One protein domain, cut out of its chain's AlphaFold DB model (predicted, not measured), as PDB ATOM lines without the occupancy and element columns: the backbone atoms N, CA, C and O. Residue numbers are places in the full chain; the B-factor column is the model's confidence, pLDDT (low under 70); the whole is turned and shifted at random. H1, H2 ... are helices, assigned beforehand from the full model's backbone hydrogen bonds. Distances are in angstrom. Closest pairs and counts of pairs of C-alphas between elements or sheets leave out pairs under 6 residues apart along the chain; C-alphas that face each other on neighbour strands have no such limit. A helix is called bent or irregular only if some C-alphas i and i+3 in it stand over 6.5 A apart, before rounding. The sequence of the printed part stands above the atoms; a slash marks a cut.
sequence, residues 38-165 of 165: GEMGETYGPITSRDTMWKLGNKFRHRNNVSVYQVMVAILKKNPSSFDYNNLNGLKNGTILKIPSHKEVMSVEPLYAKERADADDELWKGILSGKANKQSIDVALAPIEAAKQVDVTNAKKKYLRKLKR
ATOM      1  N   GLY A  38     133.094 113.143 236.715       89.12
ATOM      2  CA  GLY A  38     132.450 112.872 237.993       89.12
ATOM      3  C   GLY A  38     133.156 113.522 239.183       89.12
ATOM      4  O   GLY A  38     132.469 113.952 240.107       89.12
ATOM      5  N   GLU A  39     134.489 113.655 239.152       91.12
ATOM      6  CA  GLU A  39     135.245 114.421 240.165       91.12
ATOM      7  C   GLU A  39     134.950 115.928 240.081       91.12
ATOM      8  O   GLU A  39     134.946 116.619 241.094       91.12
ATOM      9  N   MET A  40     134.643 116.439 238.885       89.88
ATOM     10  CA  MET A  40     134.243 117.838 238.682       89.88
ATOM     11  C   MET A  40     132.795 118.126 239.110       89.88
ATOM     12  O   MET A  40     132.364 119.276 239.087       89.88
ATOM     13  N   GLY A  41     132.033 117.099 239.505       90.31
ATOM     14  CA  GLY A  41     130.623 117.248 239.863       90.31
ATOM     15  C   GLY A  41     129.713 117.520 238.663       90.31
ATOM     16  O   GLY A  41     128.609 118.034 238.838       90.31
ATOM     17  N   GLU A  42     130.158 117.170 237.455       91.56
ATOM     18  CA  GLU A  42     129.420 117.428 236.223       91.56
ATOM     19  C   GLU A  42     128.135 116.604 236.134       91.56
ATOM     20  O   GLU A  42     127.986 115.510 236.700       91.56
ATOM     21  N   THR A  43     127.198 117.136 235.355       95.12
ATOM     22  CA  THR A  43     125.917 116.491 235.076       95.12
ATOM     23  C   THR A  43     125.723 116.277 233.579       95.12
ATOM     24  O   THR A  43     126.405 116.871 232.744       95.12
ATOM     25  N   TYR A  44     124.806 115.385 233.217       95.38
ATOM     26  CA  TYR A  44     124.453 115.123 231.831       95.38
ATOM     27  C   TYR A  44     122.954 115.000 231.654       95.38
ATOM     28  O   TYR A  44     122.296 114.199 232.316       95.38
ATOM     29  N   GLY A  45     122.434 115.751 230.698       93.81
ATOM     30  CA  GLY A  45     121.047 115.694 230.303       93.81
ATOM     31  C   GLY A  45     120.602 117.018 229.683       93.81
ATOM     32  O   GLY A  45     121.447 117.870 229.401       93.81
ATOM     33  N   PRO A  46     119.290 117.188 229.479       96.62
ATOM     34  CA  PRO A  46     118.255 116.190 229.756       96.62
ATOM     35  C   PRO A  46     118.437 114.922 228.908       96.62
ATOM     36  O   PRO A  46     118.830 114.994 227.744       96.62
ATOM     37  N   ILE A  47     118.178 113.754 229.495       97.38
ATOM     38  CA  ILE A  47     118.235 112.476 228.779       97.38
ATOM     39  C   ILE A  47     117.195 112.454 227.663       97.38
ATOM     40  O   ILE A  47     116.041 112.839 227.850       97.38
ATOM     41  N   THR A  48     117.596 111.965 226.497       96.75
ATOM     42  CA  THR A  48     116.722 111.810 225.334       96.75
ATOM     43  C   THR A  48     116.607 110.345 224.934       96.75
ATOM     44  O   THR A  48     117.461 109.530 225.269       96.75
ATOM     45  N   SER A  49     115.627 110.021 224.089       93.12
ATOM     46  CA  SER A  49     115.469 108.674 223.520       93.12
ATOM     47  C   SER A  49     116.660 108.200 222.674       93.12
ATOM     48  O   SER A  49     116.734 107.032 222.301       93.12
ATOM     49  N   ARG A  50     117.603 109.094 222.339       94.75
ATOM     50  CA  ARG A  50     118.838 108.739 221.623       94.75
ATOM     51  C   ARG A  50     119.945 108.270 222.564       94.75
ATOM     52  O   ARG A  50     120.919 107.676 222.083       94.75
ATOM     53  N   ASP A  51     119.829 108.566 223.854       95.75
ATOM     54  CA  ASP A  51     120.757 108.133 224.885       95.75
ATOM     55  C   ASP A  51     120.445 106.690 225.284       95.75
ATOM     56  O   ASP A  51     119.297 106.296 225.452       95.75
ATOM     57  N   THR A  52     121.493 105.886 225.426       96.38
ATOM     58  CA  THR A  52     121.392 104.526 225.960       96.38
ATOM     59  C   THR A  52     122.480 104.342 226.997       96.38
ATOM     60  O   THR A  52     123.538 104.973 226.899       96.38
ATOM     61  N   MET A  53     122.277 103.447 227.962       97.38
ATOM     62  CA  MET A  53     123.297 103.204 228.980       97.38
ATOM     63  C   MET A  53     124.631 102.758 228.387       97.38
ATOM     64  O   MET A  53     125.673 103.191 228.864       97.38
ATOM     65  N   TRP A  54     124.627 102.015 227.280       97.19
ATOM     66  CA  TRP A  54     125.855 101.678 226.565       97.19
ATOM     67  C   TRP A  54     126.576 102.911 225.995       97.19
ATOM     68  O   TRP A  54     127.795 103.044 226.136       97.19
ATOM     69  N   LYS A  55     125.843 103.845 225.368       96.75
ATOM     70  CA  LYS A  55     126.423 105.097 224.847       96.75
ATOM     71  C   LYS A  55     126.978 105.957 225.977       96.75
ATOM     72  O   LYS A  55     128.093 106.461 225.859       96.75
ATOM     73  N   LEU A  56     126.229 106.103 227.070       96.19
ATOM     74  CA  LEU A  56     126.651 106.873 228.242       96.19
ATOM     75  C   LEU A  56     127.839 106.219 228.946       96.19
ATOM     76  O   LEU A  56     128.810 106.899 229.267       96.19
ATOM     77  N   GLY A  57     127.809 104.899 229.100       96.38
ATOM     78  CA  GLY A  57     128.899 104.111 229.655       96.38
ATOM     79  C   GLY A  57     130.187 104.315 228.865       96.38
ATOM     80  O   GLY A  57     131.205 104.666 229.446       96.38
ATOM     81  N   ASN A  58     130.144 104.204 227.535       95.69
ATOM     82  CA  ASN A  58     131.308 104.490 226.691       95.69
ATOM     83  C   ASN A  58     131.761 105.951 226.769       95.69
ATOM     84  O   ASN A  58     132.960 106.218 226.780       95.69
ATOM     85  N   LYS A  59     130.818 106.894 226.837       93.56
ATOM     86  CA  LYS A  59     131.110 108.328 226.905       93.56
ATOM     87  C   LYS A  59     131.834 108.720 228.195       93.56
ATOM     88  O   LYS A  59     132.764 109.518 228.139       93.56
ATOM     89  N   PHE A  60     131.400 108.186 229.335       94.12
ATOM     90  CA  PHE A  60     131.921 108.547 230.660       94.12
ATOM     91  C   PHE A  60     132.991 107.585 231.182       94.12
ATOM     92  O   PHE A  60     133.508 107.757 232.285       94.12
ATOM     93  N   ARG A  61     133.388 106.595 230.378       94.19
ATOM     94  CA  ARG A  61     134.535 105.736 230.666       94.19
ATOM     95  C   ARG A  61     135.838 106.509 230.468       94.19
ATOM     96  O   ARG A  61     136.445 106.472 229.403       94.19
ATOM     97  N   HIS A  62     136.257 107.212 231.516       86.62
ATOM     98  CA  HIS A  62     137.456 108.054 231.510       86.62
ATOM     99  C   HIS A  62     138.754 107.256 231.259       86.62
ATOM    100  O   HIS A  62     139.608 107.702 230.492       86.62
ATOM    101  N   ARG A  63     138.902 106.074 231.874       88.69
ATOM    102  CA  ARG A  63     140.083 105.200 231.751       88.69
ATOM    103  C   ARG A  63     139.690 103.788 231.331       88.69
ATOM    104  O   ARG A  63     138.593 103.319 231.622       88.69
ATOM    105  N   ASN A  64     140.616 103.091 230.673       88.31
ATOM    106  CA  ASN A  64     140.386 101.746 230.133       88.31
ATOM    107  C   ASN A  64     140.570 100.603 231.149       88.31
ATOM    108  O   ASN A  64     140.387  99.448 230.789       88.31
ATOM    109  N   ASN A  65     140.900 100.905 232.405       94.88
ATOM    110  CA  ASN A  65     141.021  99.933 233.502       94.88
ATOM    111  C   ASN A  65     139.672  99.546 234.140       94.88
ATOM    112  O   ASN A  65     139.656  98.809 235.121       94.88
ATOM    113  N   VAL A  66     138.556 100.059 233.621       96.62
ATOM    114  CA  VAL A  66     137.192  99.705 234.032       96.62
ATOM    115  C   VAL A  66     136.367  99.349 232.799       96.62
ATOM    116  O   VAL A  66     136.597  99.870 231.703       96.62
ATOM    117  N   SER A  67     135.397  98.458 232.974       98.00
ATOM    118  CA  SER A  67     134.467  98.052 231.921       98.00
ATOM    119  C   SER A  67     133.341  99.071 231.723       98.00
ATOM    120  O   SER A  67     133.016  99.858 232.614       98.00
ATOM    121  N   VAL A  68     132.703  99.036 230.551       97.94
ATOM    122  CA  VAL A  68     131.491  99.830 230.277       97.94
ATOM    123  C   VAL A  68     130.375  99.472 231.268       97.94
ATOM    124  O   VAL A  68     129.703 100.370 231.768       97.94
ATOM    125  N   TYR A  69     130.246  98.191 231.631       98.38
ATOM    126  CA  TYR A  69     129.272  97.717 232.617       98.38
ATOM    127  C   TYR A  69     129.470  98.350 233.997       98.38
ATOM    128  O   TYR A  69     128.502  98.788 234.616       98.38
ATOM    129  N   GLN A  70     130.716  98.480 234.466       98.38
ATOM    130  CA  GLN A  70     130.994  99.164 235.734       98.38
ATOM    131  C   GLN A  70     130.536 100.624 235.697       98.38
ATOM    132  O   GLN A  70     129.926 101.094 236.656       98.38
ATOM    133  N   VAL A  71     130.774 101.331 234.585       98.38
ATOM    134  CA  VAL A  71     130.303 102.716 234.415       98.38
ATOM    135  C   VAL A  71     128.777 102.765 234.419       98.38
ATOM    136  O   VAL A  71     128.193 103.591 235.115       98.38
ATOM    137  N   MET A  72     128.124 101.860 233.689       98.56
ATOM    138  CA  MET A  72     126.665 101.773 233.620       98.56
ATOM    139  C   MET A  72     126.039 101.582 235.008       98.56
ATOM    140  O   MET A  72     125.165 102.348 235.414       98.56
ATOM    141  N   VAL A  73     126.541 100.615 235.773       98.50
ATOM    142  CA  VAL A  73     126.070 100.336 237.135       98.50
ATOM    143  C   VAL A  73     126.379 101.487 238.093       98.50
ATOM    144  O   VAL A  73     125.560 101.799 238.957       98.50
ATOM    145  N   ALA A  74     127.528 102.152 237.953       98.38
ATOM    146  CA  ALA A  74     127.854 103.327 238.760       98.38
ATOM    147  C   ALA A  74     126.897 104.499 238.484       98.38
ATOM    148  O   ALA A  74     126.439 105.146 239.426       98.38
ATOM    149  N   ILE A  75     126.542 104.737 237.215       98.56
ATOM    150  CA  ILE A  75     125.550 105.750 236.829       98.56
ATOM    151  C   ILE A  75     124.195 105.432 237.471       98.56
ATOM    152  O   ILE A  75     123.595 106.326 238.068       98.56
ATOM    153  N   LEU A  76     123.733 104.180 237.397       98.44
ATOM    154  CA  LEU A  76     122.470 103.764 238.014       98.44
ATOM    155  C   LEU A  76     122.483 103.968 239.531       98.44
ATOM    156  O   LEU A  76     121.587 104.612 240.072       98.44
ATOM    157  N   LYS A  77     123.540 103.511 240.215       97.56
ATOM    158  CA  LYS A  77     123.695 103.678 241.670       97.56
ATOM    159  C   LYS A  77     123.691 105.142 242.103       97.56
ATOM    160  O   LYS A  77     123.150 105.458 243.158       97.56
ATOM    161  N   LYS A  78     124.295 106.027 241.307       98.31
ATOM    162  CA  LYS A  78     124.358 107.465 241.602       98.31
ATOM    163  C   LYS A  78     123.046 108.195 241.288       98.31
ATOM    164  O   LYS A  78     122.805 109.264 241.843       98.31
ATOM    165  N   ASN A  79     122.192 107.622 240.434       98.25
ATOM    166  CA  ASN A  79     120.971 108.259 239.930       98.25
ATOM    167  C   ASN A  79     119.728 107.350 240.004       98.25
ATOM    168  O   ASN A  79     119.006 107.245 239.012       98.25
ATOM    169  N   PRO A  80     119.408 106.715 241.147       97.31
ATOM    170  CA  PRO A  80     118.374 105.677 241.215       97.31
ATOM    171  C   PRO A  80     116.977 106.162 240.792       97.31
ATOM    172  O   PRO A  80     116.206 105.405 240.213       97.31
ATOM    173  N   SER A  81     116.645 107.438 241.017       97.38
ATOM    174  CA  SER A  81     115.357 108.024 240.612       97.38
ATOM    175  C   SER A  81     115.189 108.171 239.094       97.38
ATOM    176  O   SER A  81     114.056 108.270 238.611       97.38
ATOM    177  N   SER A  82     116.299 108.165 238.345       98.25
ATOM    178  CA  SER A  82     116.320 108.317 236.884       98.25
ATOM    179  C   SER A  82     116.078 107.006 236.139       98.25
ATOM    180  O   SER A  82     116.010 107.019 234.913       98.25
ATOM    181  N   PHE A  83     115.924 105.894 236.863       97.56
ATOM    182  CA  PHE A  83     115.692 104.575 236.290       97.56
ATOM    183  C   PHE A  83     114.377 103.996 236.796       97.56
ATOM    184  O   PHE A  83     114.132 103.908 238.001       97.56
ATOM    185  N   ASP A  84     113.520 103.583 235.874       94.56
ATOM    186  CA  ASP A  84     112.372 102.755 236.194       94.56
ATOM    187  C   ASP A  84     112.812 101.343 236.560       94.56
ATOM    188  O   ASP A  84     113.783 100.801 236.030       94.56
ATOM    189  N   TYR A  85     112.093 100.767 237.525       92.19
ATOM    190  CA  TYR A  85     112.329  99.416 238.037       92.19
ATOM    191  C   TYR A  85     113.757  99.150 238.530       92.19
ATOM    192  O   TYR A  85     114.148  97.993 238.644       92.19
ATOM    193  N   ASN A  86     114.532 100.203 238.831       93.38
ATOM    194  CA  ASN A  86     115.949 100.080 239.171       93.38
ATOM    195  C   ASN A  86     116.727  99.272 238.110       93.38
ATOM    196  O   ASN A  86     117.622  98.512 238.454       93.38
ATOM    197  N   ASN A  87     116.371  99.392 236.833       95.75
ATOM    198  CA  ASN A  87     116.932  98.589 235.747       95.75
ATOM    199  C   ASN A  87     117.766  99.473 234.809       95.75
ATOM    200  O   ASN A  87     117.335 100.573 234.464       95.75
ATOM    201  N   LEU A  88     118.934  99.000 234.363       96.81
ATOM    202  CA  LEU A  88     119.816  99.724 233.437       96.81
ATOM    203  C   LEU A  88     119.135 100.137 232.120       96.81
ATOM    204  O   LEU A  88     119.487 101.166 231.547       96.81
ATOM    205  N   ASN A  89     118.135  99.392 231.660       96.12
ATOM    206  CA  ASN A  89     117.357  99.709 230.463       96.12
ATOM    207  C   ASN A  89     116.182 100.663 230.734       96.12
ATOM    208  O   ASN A  89     115.634 101.242 229.800       96.12
ATOM    209  N   GLY A  90     115.836 100.889 232.002       96.19
ATOM    210  CA  GLY A  90     114.742 101.760 232.434       96.19
ATOM    211  C   GLY A  90     115.094 103.247 232.506       96.19
ATOM    212  O   GLY A  90     114.489 103.966 233.295       96.19
ATOM    213  N   LEU A  91     116.091 103.730 231.761       97.50
ATOM    214  CA  LEU A  91     116.534 105.126 231.835       97.50
ATOM    215  C   LEU A  91     115.433 106.101 231.359       97.50
ATOM    216  O   LEU A  91     114.963 106.023 230.226       97.50
ATOM    217  N   LYS A  92     115.059 107.061 232.211       97.69
ATOM    218  CA  LYS A  92     113.964 108.013 231.966       97.69
ATOM    219  C   LYS A  92     114.396 109.217 231.132       97.69
ATOM    220  O   LYS A  92     115.320 109.945 231.507       97.69
ATOM    221  N   ASN A  93     113.639 109.508 230.077       97.12
ATOM    222  CA  ASN A  93     113.768 110.755 229.319       97.12
ATOM    223  C   ASN A  93     113.511 111.987 230.203       97.12
ATOM    224  O   ASN A  93     112.725 111.945 231.146       97.12
ATOM    225  N   GLY A  94     114.173 113.097 229.882       96.75
ATOM    226  CA  GLY A  94     114.061 114.376 230.586       96.75
ATOM    227  C   GLY A  94     114.875 114.469 231.878       96.75
ATOM    228  O   GLY A  94     115.071 115.569 232.386       96.75
ATOM    229  N   THR A  95     115.382 113.351 232.405       97.56
ATOM    230  CA  THR A  95     116.177 113.358 233.641       97.56
ATOM    231  C   THR A  95     117.571 113.943 233.426       97.56
ATOM    232  O   THR A  95     118.091 113.962 232.311       97.56
ATOM    233  N   ILE A  96     118.182 114.437 234.503       97.69
ATOM    234  CA  ILE A  96     119.567 114.916 234.518       97.69
ATOM    235  C   ILE A  96     120.369 113.970 235.404       97.69
ATOM    236  O   ILE A  96     120.051 113.788 236.579       97.69
ATOM    237  N   LEU A  97     121.413 113.371 234.840       97.88
ATOM    238  CA  LEU A  97     122.283 112.431 235.530       97.88
ATOM    239  C   LEU A  97     123.461 113.158 236.170       97.88
ATOM    240  O   LEU A  97     124.154 113.928 235.513       97.88
ATOM    241  N   LYS A  98     123.756 112.838 237.426       97.69
ATOM    242  CA  LYS A  98     125.060 113.095 238.043       97.69
ATOM    243  C   LYS A  98     126.063 112.078 237.513       97.69
ATOM    244  O   LYS A  98     125.803 110.872 237.572       97.69
ATOM    245  N   ILE A  99     127.214 112.537 237.035       97.00
ATOM    246  CA  ILE A  99     128.232 111.632 236.495       97.00
ATOM    247  C   ILE A  99     129.035 111.006 237.644       97.00
ATOM    248  O   ILE A  99     129.462 111.727 238.552       97.00
ATOM    249  N   PRO A 100     129.204 109.671 237.688       97.69
ATOM    250  CA  PRO A 100     130.057 109.039 238.683       97.69
ATOM    251  C   PRO A 100     131.528 109.336 238.395       97.69
ATOM    252  O   PRO A 100     131.944 109.365 237.236       97.69
ATOM    253  N   SER A 101     132.309 109.537 239.449       96.81
ATOM    254  CA  SER A 101     133.752 109.691 239.344       96.81
ATOM    255  C   SER A 101     134.419 108.361 239.022       96.81
ATOM    256  O   SER A 101     133.852 107.286 239.248       96.81
ATOM    257  N   HIS A 102     135.650 108.393 238.520       96.12
ATOM    258  CA  HIS A 102     136.388 107.171 238.227       96.12
ATOM    259  C   HIS A 102     136.574 106.302 239.479       96.12
ATOM    260  O   HIS A 102     136.518 105.075 239.390       96.12
ATOM    261  N   LYS A 103     136.726 106.918 240.659       96.00
ATOM    262  CA  LYS A 103     136.798 106.206 241.940       96.00
ATOM    263  C   LYS A 103     135.480 105.505 242.277       96.00
ATOM    264  O   LYS A 103     135.498 104.358 242.720       96.00
ATOM    265  N   GLU A 104     134.344 106.160 242.039       97.50
ATOM    266  CA  GLU A 104     133.023 105.544 242.214       97.50
ATOM    267  C   GLU A 104     132.824 104.374 241.239       97.50
ATOM    268  O   GLU A 104     132.349 103.315 241.649       97.50
ATOM    269  N   VAL A 105     133.264 104.505 239.983       98.06
ATOM    270  CA  VAL A 105     133.226 103.408 238.999       98.06
ATOM    271  C   VAL A 105     134.107 102.232 239.434       98.06
ATOM    272  O   VAL A 105     133.656 101.090 239.413       98.06
ATOM    273  N   MET A 106     135.337 102.498 239.886       96.62
ATOM    274  CA  MET A 106     136.272 101.485 240.401       96.62
ATOM    275  C   MET A 106     135.741 100.743 241.636       96.62
ATOM    276  O   MET A 106     136.173  99.627 241.912       96.62
ATOM    277  N   SER A 107     134.807 101.341 242.383       95.44
ATOM    278  CA  SER A 107     134.158 100.682 243.523       95.44
ATOM    279  C   SER A 107     133.130  99.622 243.110       95.44
ATOM    280  O   SER A 107     132.688  98.824 243.940       95.44
ATOM    281  N   VAL A 108     132.727  99.607 241.837       95.69
ATOM    282  CA  VAL A 108     131.855  98.575 241.284       95.69
ATOM    283  C   VAL A 108     132.712  97.384 240.876       95.69
ATOM    284  O   VAL A 108     133.596  97.512 240.034       95.69
ATOM    285  N   GLU A 109     132.436  96.221 241.458       95.31
ATOM    286  CA  GLU A 109     133.132  94.983 241.115       95.31
ATOM    287  C   GLU A 109     132.792  94.565 239.656       95.31
ATOM    288  O   GLU A 109     131.619  94.635 239.269       95.31
ATOM    289  N   PRO A 110     133.796  94.233 238.814       94.69
ATOM    290  CA  PRO A 110     133.589  93.919 237.398       94.69
ATOM    291  C   PRO A 110     132.632  92.760 237.093       94.69
ATOM    292  O   PRO A 110     131.815  92.903 236.180       94.69
ATOM    293  N   LEU A 111     132.735  91.632 237.804       93.50
ATOM    294  CA  LEU A 111     131.892  90.455 237.571       93.50
ATOM    295  C   LEU A 111     130.426  90.773 237.889       93.50
ATOM    296  O   LEU A 111     129.570  90.628 237.021       93.50
ATOM    297  N   TYR A 112     130.160  91.339 239.063       95.12
ATOM    298  CA  TYR A 112     128.854  91.838 239.474       95.12
ATOM    299  C   TYR A 112     128.291  92.841 238.467       95.12
ATOM    300  O   TYR A 112     127.104  92.801 238.161       95.12
ATOM    301  N   ALA A 113     129.110  93.757 237.941       96.50
ATOM    302  CA  ALA A 113     128.626  94.736 236.971       96.50
ATOM    303  C   ALA A 113     128.104  94.072 235.693       96.50
ATOM    304  O   ALA A 113     127.086  94.500 235.149       96.50
ATOM    305  N   LYS A 114     128.808  93.036 235.226       96.69
ATOM    306  CA  LYS A 114     128.414  92.242 234.064       96.69
ATOM    307  C   LYS A 114     127.151  91.433 234.355       96.69
ATOM    308  O   LYS A 114     126.178  91.581 233.631       96.69
ATOM    309  N   GLU A 115     127.142  90.654 235.436       95.69
ATOM    310  CA  GLU A 115     125.987  89.839 235.839       95.69
ATOM    311  C   GLU A 115     124.735  90.692 236.041       95.69
ATOM    312  O   GLU A 115     123.641  90.315 235.627       95.69
ATOM    313  N   ARG A 116     124.898  91.881 236.630       95.69
ATOM    314  CA  ARG A 116     123.803  92.832 236.796       95.69
ATOM    315  C   ARG A 116     123.261  93.322 235.457       95.69
ATOM    316  O   ARG A 116     122.048  93.416 235.312       95.69
ATOM    317  N   ALA A 117     124.129  93.651 234.502       96.25
ATOM    318  CA  ALA A 117     123.693  94.081 233.177       96.25
ATOM    319  C   ALA A 117     122.956  92.961 232.431       96.25
ATOM    320  O   ALA A 117     121.870  93.201 231.911       96.25
ATOM    321  N   ASP A 118     123.497  91.742 232.462       95.69
ATOM    322  CA  ASP A 118     122.884  90.574 231.825       95.69
ATOM    323  C   ASP A 118     121.497  90.275 232.445       95.69
ATOM    324  O   ASP A 118     120.522  90.030 231.733       95.69
ATOM    325  N   ALA A 119     121.361  90.373 233.774       94.81
ATOM    326  CA  ALA A 119     120.079  90.198 234.457       94.81
ATOM    327  C   ALA A 119     119.075  91.321 234.155       94.81
ATOM    328  O   ALA A 119     117.891  91.051 233.945       94.81
ATOM    329  N   ASP A 120     119.531  92.575 234.116       95.56
ATOM    330  CA  ASP A 120     118.681  93.713 233.775       95.56
ATOM    331  C   ASP A 120     118.135  93.591 232.339       95.56
ATOM    332  O   ASP A 120     116.968  93.919 232.113       95.56
ATOM    333  N   ASP A 121     118.921  93.067 231.392       94.44
ATOM    334  CA  ASP A 121     118.478  92.783 230.019       94.44
ATOM    335  C   ASP A 121     117.369  91.721 229.974       94.44
ATOM    336  O   ASP A 121     116.345  91.919 229.310       94.44
ATOM    337  N   GLU A 122     117.518  90.611 230.701       92.38
ATOM    338  CA  GLU A 122     116.487  89.564 230.756       92.38
ATOM    339  C   GLU A 122     115.200  90.051 231.436       92.38
ATOM    340  O   GLU A 122     114.091  89.830 230.936       92.38
ATOM    341  N   LEU A 123     115.331  90.783 232.544       92.75
ATOM    342  CA  LEU A 123     114.187  91.343 233.263       92.75
ATOM    343  C   LEU A 123     113.439  92.374 232.419       92.75
ATOM    344  O   LEU A 123     112.206  92.417 232.448       92.75
ATOM    345  N   TRP A 124     114.161  93.157 231.615       93.25
ATOM    346  CA  TRP A 124     113.559  94.148 230.730       93.25
ATOM    347  C   TRP A 124     112.634  93.508 229.691       93.25
ATOM    348  O   TRP A 124     111.523  93.998 229.477       93.25
ATOM    349  N   LYS A 125     113.011  92.358 229.118       92.88
ATOM    350  CA  LYS A 125     112.128  91.590 228.216       92.88
ATOM    351  C   LYS A 125     110.822  91.197 228.915       92.88
ATOM    352  O   LYS A 125     109.739  91.314 228.338       92.88
ATOM    353  N   GLY A 126     110.910  90.775 230.178       90.75
ATOM    354  CA  GLY A 126     109.753  90.454 231.016       90.75
ATOM    355  C   GLY A 126     108.831  91.654 231.244       90.75
ATOM    356  O   GLY A 126     107.616  91.524 231.074       90.75
ATOM    357  N   ILE A 127     109.401  92.823 231.551       89.62
ATOM    358  CA  ILE A 127     108.665  94.084 231.753       89.62
ATOM    359  C   ILE A 127     107.942  94.493 230.468       89.62
ATOM    360  O   ILE A 127     106.739  94.740 230.493       89.62
ATOM    361  N   LEU A 128     108.648  94.497 229.333       89.56
ATOM    362  CA  LEU A 128     108.077  94.869 228.035       89.56
ATOM    363  C   LEU A 128     106.950  93.926 227.593       89.56
ATOM    364  O   LEU A 128     106.010  94.359 226.935       89.56
ATOM    365  N   SER A 129     107.020  92.646 227.967       91.12
ATOM    366  CA  SER A 129     105.957  91.670 227.689       91.12
ATOM    367  C   SER A 129     104.779  91.717 228.675       91.12
ATOM    368  O   SER A 129     103.853  90.917 228.547       91.12
ATOM    369  N   GLY A 130     104.813  92.607 229.677       87.56
ATOM    370  CA  GLY A 130     103.791  92.724 230.724       87.56
ATOM    371  C   GLY A 130     103.779  91.574 231.738       87.56
ATOM    372  O   GLY A 130     102.876  91.494 232.566       87.56
ATOM    373  N   LYS A 131     104.768  90.673 231.684       81.31
ATOM    374  CA  LYS A 131     104.847  89.469 232.530       81.31
ATOM    375  C   LYS A 131     105.539  89.708 233.871       81.31
ATOM    376  O   LYS A 131     105.383  88.896 234.778       81.31
ATOM    377  N   ALA A 132     106.315  90.785 233.995       79.69
ATOM    378  CA  ALA A 132     107.082  91.100 235.196       79.69
ATOM    379  C   ALA A 132     106.538  92.345 235.905       79.69
ATOM    380  O   ALA A 132     106.203  93.348 235.278       79.69
ATOM    381  N   ASN A 133     106.504  92.288 237.236       81.12
ATOM    382  CA  ASN A 133     106.223  93.425 238.112       81.12
ATOM    383  C   ASN A 133     107.425  93.703 239.034       81.12
ATOM    384  O   ASN A 133     108.354  92.896 239.129       81.12
ATOM    385  N   LYS A 134     107.400  94.832 239.753       78.56
ATOM    386  CA  LYS A 134     108.495  95.245 240.646       78.56
ATOM    387  C   LYS A 134     108.896  94.160 241.659       78.56
ATOM    388  O   LYS A 134     110.081  93.922 241.847       78.56
ATOM    389  N   GLN A 135     107.929  93.444 242.233       80.19
ATOM    390  CA  GLN A 135     108.200  92.389 243.211       80.19
ATOM    391  C   GLN A 135     108.972  91.212 242.593       80.19
ATOM    392  O   GLN A 135     109.928  90.720 243.185       80.19
ATOM    393  N   SER A 136     108.589  90.776 241.389       80.06
ATOM    394  CA  SER A 136     109.298  89.704 240.675       80.06
ATOM    395  C   SER A 136     110.724  90.097 240.268       80.06
ATOM    396  O   SER A 136     111.620  89.257 240.279       80.06
ATOM    397  N   ILE A 137     110.943  91.382 239.974       81.75
ATOM    398  CA  ILE A 137     112.256  91.948 239.637       81.75
ATOM    399  C   ILE A 137     113.166  91.939 240.864       81.75
ATOM    400  O   ILE A 137     114.296  91.461 240.787       81.75
ATOM    401  N   ASP A 138     112.660  92.398 242.010       83.12
ATOM    402  CA  ASP A 138     113.425  92.431 243.257       83.12
ATOM    403  C   ASP A 138     113.848  91.015 243.694       83.12
ATOM    404  O   ASP A 138     114.991  90.806 244.104       83.12
ATOM    405  N   VAL A 139     112.968  90.017 243.532       82.62
ATOM    406  CA  VAL A 139     113.283  88.602 243.810       82.62
ATOM    407  C   VAL A 139     114.367  88.068 242.872       82.62
ATOM    408  O   VAL A 139     115.282  87.387 243.329       82.62
ATOM    409  N   ALA A 140     114.298  88.385 241.579       81.75
ATOM    410  CA  ALA A 140     115.275  87.923 240.595       81.75
ATOM    411  C   ALA A 140     116.665  88.561 240.773       81.75
ATOM    412  O   ALA A 140     117.676  87.913 240.513       81.75
ATOM    413  N   LEU A 141     116.729  89.810 241.244       84.56
ATOM    414  CA  LEU A 141     117.990  90.516 241.501       84.56
ATOM    415  C   LEU A 141     118.622  90.168 242.857       84.56
ATOM    416  O   LEU A 141     119.830  90.354 243.032       84.56
ATOM    417  N   ALA A 142     117.843  89.658 243.816       83.75
ATOM    418  CA  ALA A 142     118.316  89.376 245.171       83.75
ATOM    419  C   ALA A 142     119.564  88.465 245.238       83.75
ATOM    420  O   ALA A 142     120.474  88.800 245.999       83.75
ATOM    421  N   PRO A 143     119.688  87.373 244.451       80.69
ATOM    422  CA  PRO A 143     120.884  86.530 244.467       80.69
ATOM    423  C   PRO A 143     122.150  87.267 244.012       80.69
ATOM    424  O   PRO A 143     123.201  87.113 244.630       80.69
ATOM    425  N   ILE A 144     122.042  88.109 242.978       82.44
ATOM    426  CA  ILE A 144     123.164  88.883 242.421       82.44
ATOM    427  C   ILE A 144     123.618  89.944 243.432       82.44
ATOM    428  O   ILE A 144     124.812  90.125 243.685       82.44
ATOM    429  N   GLU A 145     122.667  90.627 244.073       85.44
ATOM    430  CA  GLU A 145     122.989  91.580 245.136       85.44
ATOM    431  C   GLU A 145     123.590  90.892 246.366       85.44
ATOM    432  O   GLU A 145     124.540  91.418 246.947       85.44
ATOM    433  N   ALA A 146     123.091  89.715 246.748       80.62
ATOM    434  CA  ALA A 146     123.627  88.940 247.863       80.62
ATOM    435  C   ALA A 146     125.063  88.463 247.595       80.62
ATOM    436  O   ALA A 146     125.922  88.630 248.464       80.62
ATOM    437  N   ALA A 147     125.348  87.948 246.394       77.94
ATOM    438  CA  ALA A 147     126.688  87.521 245.985       77.94
ATOM    439  C   ALA A 147     127.708  88.663 246.115       77.94
ATOM    440  O   ALA A 147     128.743  88.513 246.768       77.94
ATOM    441  N   LYS A 148     127.347  89.864 245.650       82.56
ATOM    442  CA  LYS A 148     128.161  91.069 245.846       82.56
ATOM    443  C   LYS A 148     128.436  91.374 247.322       82.56
ATOM    444  O   LYS A 148     129.555  91.758 247.664       82.56
ATOM    445  N   GLN A 149     127.453  91.243 248.216       76.00
ATOM    446  CA  GLN A 149     127.679  91.502 249.648       76.00
ATOM    447  C   GLN A 149     128.626  90.474 250.278       76.00
ATOM    448  O   GLN A 149     129.462  90.833 251.118       76.00
ATOM    449  N   VAL A 150     128.529  89.209 249.861       76.44
ATOM    450  CA  VAL A 150     129.428  88.134 250.304       76.44
ATOM    451  C   VAL A 150     130.863  88.430 249.871       76.44
ATOM    452  O   VAL A 150     131.769  88.412 250.709       76.44
ATOM    453  N   ASP A 151     131.072  88.803 248.610       75.81
ATOM    454  CA  ASP A 151     132.400  89.128 248.082       75.81
ATOM    455  C   ASP A 151     133.022  90.344 248.771       75.81
ATOM    456  O   ASP A 151     134.185  90.303 249.190       75.81
ATOM    457  N   VAL A 152     132.235  91.400 249.000       76.31
ATOM    458  CA  VAL A 152     132.676  92.582 249.760       76.31
ATOM    459  C   VAL A 152     133.087  92.200 251.186       76.31
ATOM    460  O   VAL A 152     134.104  92.681 251.699       76.31
ATOM    461  N   THR A 153     132.330  91.319 251.838       77.94
ATOM    462  CA  THR A 153     132.620  90.858 253.205       77.94
ATOM    463  C   THR A 153     133.902  90.025 253.251       77.94
ATOM    464  O   THR A 153     134.772  90.254 254.101       77.94
ATOM    465  N   ASN A 154     134.074  89.113 252.296       79.25
ATOM    466  CA  ASN A 154     135.274  88.290 252.158       79.25
ATOM    467  C   ASN A 154     136.522  89.143 251.881       79.25
ATOM    468  O   ASN A 154     137.573  88.922 252.498       79.25
ATOM    469  N   ALA A 155     136.408  90.164 251.028       77.44
ATOM    470  CA  ALA A 155     137.482  91.112 250.752       77.44
ATOM    471  C   ALA A 155     137.903  91.888 252.014       77.44
ATOM    472  O   ALA A 155     139.095  91.934 252.339       77.44
ATOM    473  N   LYS A 156     136.937  92.417 252.785       79.62
ATOM    474  CA  LYS A 156     137.198  93.089 254.073       79.62
ATOM    475  C   LYS A 156     137.900  92.157 255.065       79.62
ATOM    476  O   LYS A 156     138.909  92.538 255.660       79.62
ATOM    477  N   LYS A 157     137.435  90.909 255.201       81.69
ATOM    478  CA  LYS A 157     138.050  89.901 256.086       81.69
ATOM    479  C   LYS A 157     139.497  89.586 255.686       81.69
ATOM    480  O   LYS A 157     140.374  89.514 256.549       81.69
ATOM    481  N   LYS A 158     139.773  89.434 254.384       78.94
ATOM    482  CA  LYS A 158     141.128  89.193 253.851       78.94
ATOM    483  C   LYS A 158     142.072  90.361 254.145       78.94
ATOM    484  O   LYS A 158     143.222  90.113 254.502       78.94
ATOM    485  N   TYR A 159     141.593  91.598 254.021       74.12
ATOM    486  CA  TYR A 159     142.356  92.801 254.360       74.12
ATOM    487  C   TYR A 159     142.698  92.858 255.855       74.12
ATOM    488  O   TYR A 159     143.868  92.965 256.213       74.12
ATOM    489  N   LEU A 160     141.710  92.661 256.734       79.69
ATOM    490  CA  LEU A 160     141.923  92.658 258.188       79.69
ATOM    491  C   LEU A 160     142.913  91.574 258.641       79.69
ATOM    492  O   LEU A 160     143.706  91.805 259.548       79.69
ATOM    493  N   ARG A 161     142.917  90.402 257.991       83.75
ATOM    494  CA  ARG A 161     143.903  89.345 258.274       83.75
ATOM    495  C   ARG A 161     145.334  89.755 257.910       83.75
ATOM    496  O   ARG A 161     146.260  89.288 258.562       83.75
ATOM    497  N   LYS A 162     145.521  90.584 256.876       76.44
ATOM    498  CA  LYS A 162     146.846  91.077 256.464       76.44
ATOM    499  C   LYS A 162     147.398  92.150 257.403       76.44
ATOM    500  O   LYS A 162     148.602  92.203 257.547       76.44
ATOM    501  N   LEU A 163     146.542  92.958 258.032       76.69
ATOM    502  CA  LEU A 163     146.963  93.968 259.016       76.69
ATOM    503  C   LEU A 163     147.352  93.376 260.381       76.69
ATOM    504  O   LEU A 163     148.009  94.040 261.170       76.69
ATOM    505  N   LYS A 164     146.899  92.153 260.684       72.00
ATOM    506  CA  LYS A 164     147.215  91.427 261.929       72.00
ATOM    507  C   LYS A 164     148.486  90.566 261.832       72.00
ATOM    508  O   LYS A 164     148.731  89.765 262.731       72.00
ATOM    509  N   ARG A 165     149.223  90.656 260.726       59.09
ATOM    510  CA  ARG A 165     150.504  89.982 260.485       59.09
ATOM    511  C   ARG A 165     151.573  91.040 260.305       59.09
ATOM    512  O   ARG A 165     152.707  90.752 260.725       59.09
TER     513      ARG A 165
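This is residues 38 to 165 of the 165 residues of an uncharacterized protein of Psychrosphaera haliotis (UniProt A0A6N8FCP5). A compact head, in which H1, H3 and long loops surround the short helix H2, packs on one helix of a long helical hairpin, H4 and H5. H4 crosses H2 with its first part, while H5 runs back beside H4 and on past the head, so that residues 153 to 165 stick out as an arm. The printed part has 128 residues, with five named helices, H1 to H5 in that order along the chain, and no named strand; the class is all helix. It is compact, with a radius of gyration of the C-alphas of 15.9 A, and spans 54 by 37 by 22 A, the arm adding to the longest span.

Residues 38 to 52 and residues 79 to 101 are long stretches with no named element, and a short pairing, too short for named strands, joins residues 43 to 44 of the first with residues 97 to 98 of the second. H1, residues 53 to 60, touches H2, residues 68 to 78, about perpendicular at 87 degrees; their closest C-alphas, of Gly 57 and Val 68, are 5.0 A apart. H2 is the hub, touching three helices. It touches H3, residues 102 to 106, with the closest C-alphas, of Ala 74 and Val 105, 5.4 A apart. H4, residues 110 to 128, touches H2 with residues 110 to 117 alone, only just about perpendicular at 73 degrees; the closest C-alphas, of Gln 70 and Ala 113, are 5.2 A apart. H5, residues 134 to 163, forms a helical hairpin with H4, at a shallow tilt of 6 degrees, opposite ways. H5 touches H4 with residues 137 to 148 alone, and the closest C-alphas, of Tyr 112 and Lys 148, are 6.5 A apart. H5 is apart from H1, H2 and H3. The helix packing is mostly crossed, but only just. Each O i to N i+4 pair is within hydrogen-bond range in H1, H2, H3 and H4; in H5 24 of 26 are.

H1 begins at C-alpha 53, (123.297, 103.204, 228.980). H1 is 10.3 A long from first to last C-alpha, H2 15.4 A, H3 6.1 A, H4 27.2 A and H5 42.6 A. H4 begins at C-alpha 110, (133.589, 93.919, 237.398). H5 is only just irregular, with C-alphas 140 and 143 7.0 A apart, and has a kink of 38 degrees near residue 141. It ends at C-alpha 163, (146.963, 93.968, 259.016).

The C-alphas of Gly 130 and Arg 165, the two farthest apart, are 55.5 A from each other. Residues 153 to 165, of which 153 to 163 belong to H5, stand free; the body without them spans 40 by 35 by 19 A. The printed part has no cut. The link from H2 to H3, 23 residues, is long. Mean pLDDT of the printed part is 90.9, and residue 165 alone is under 70.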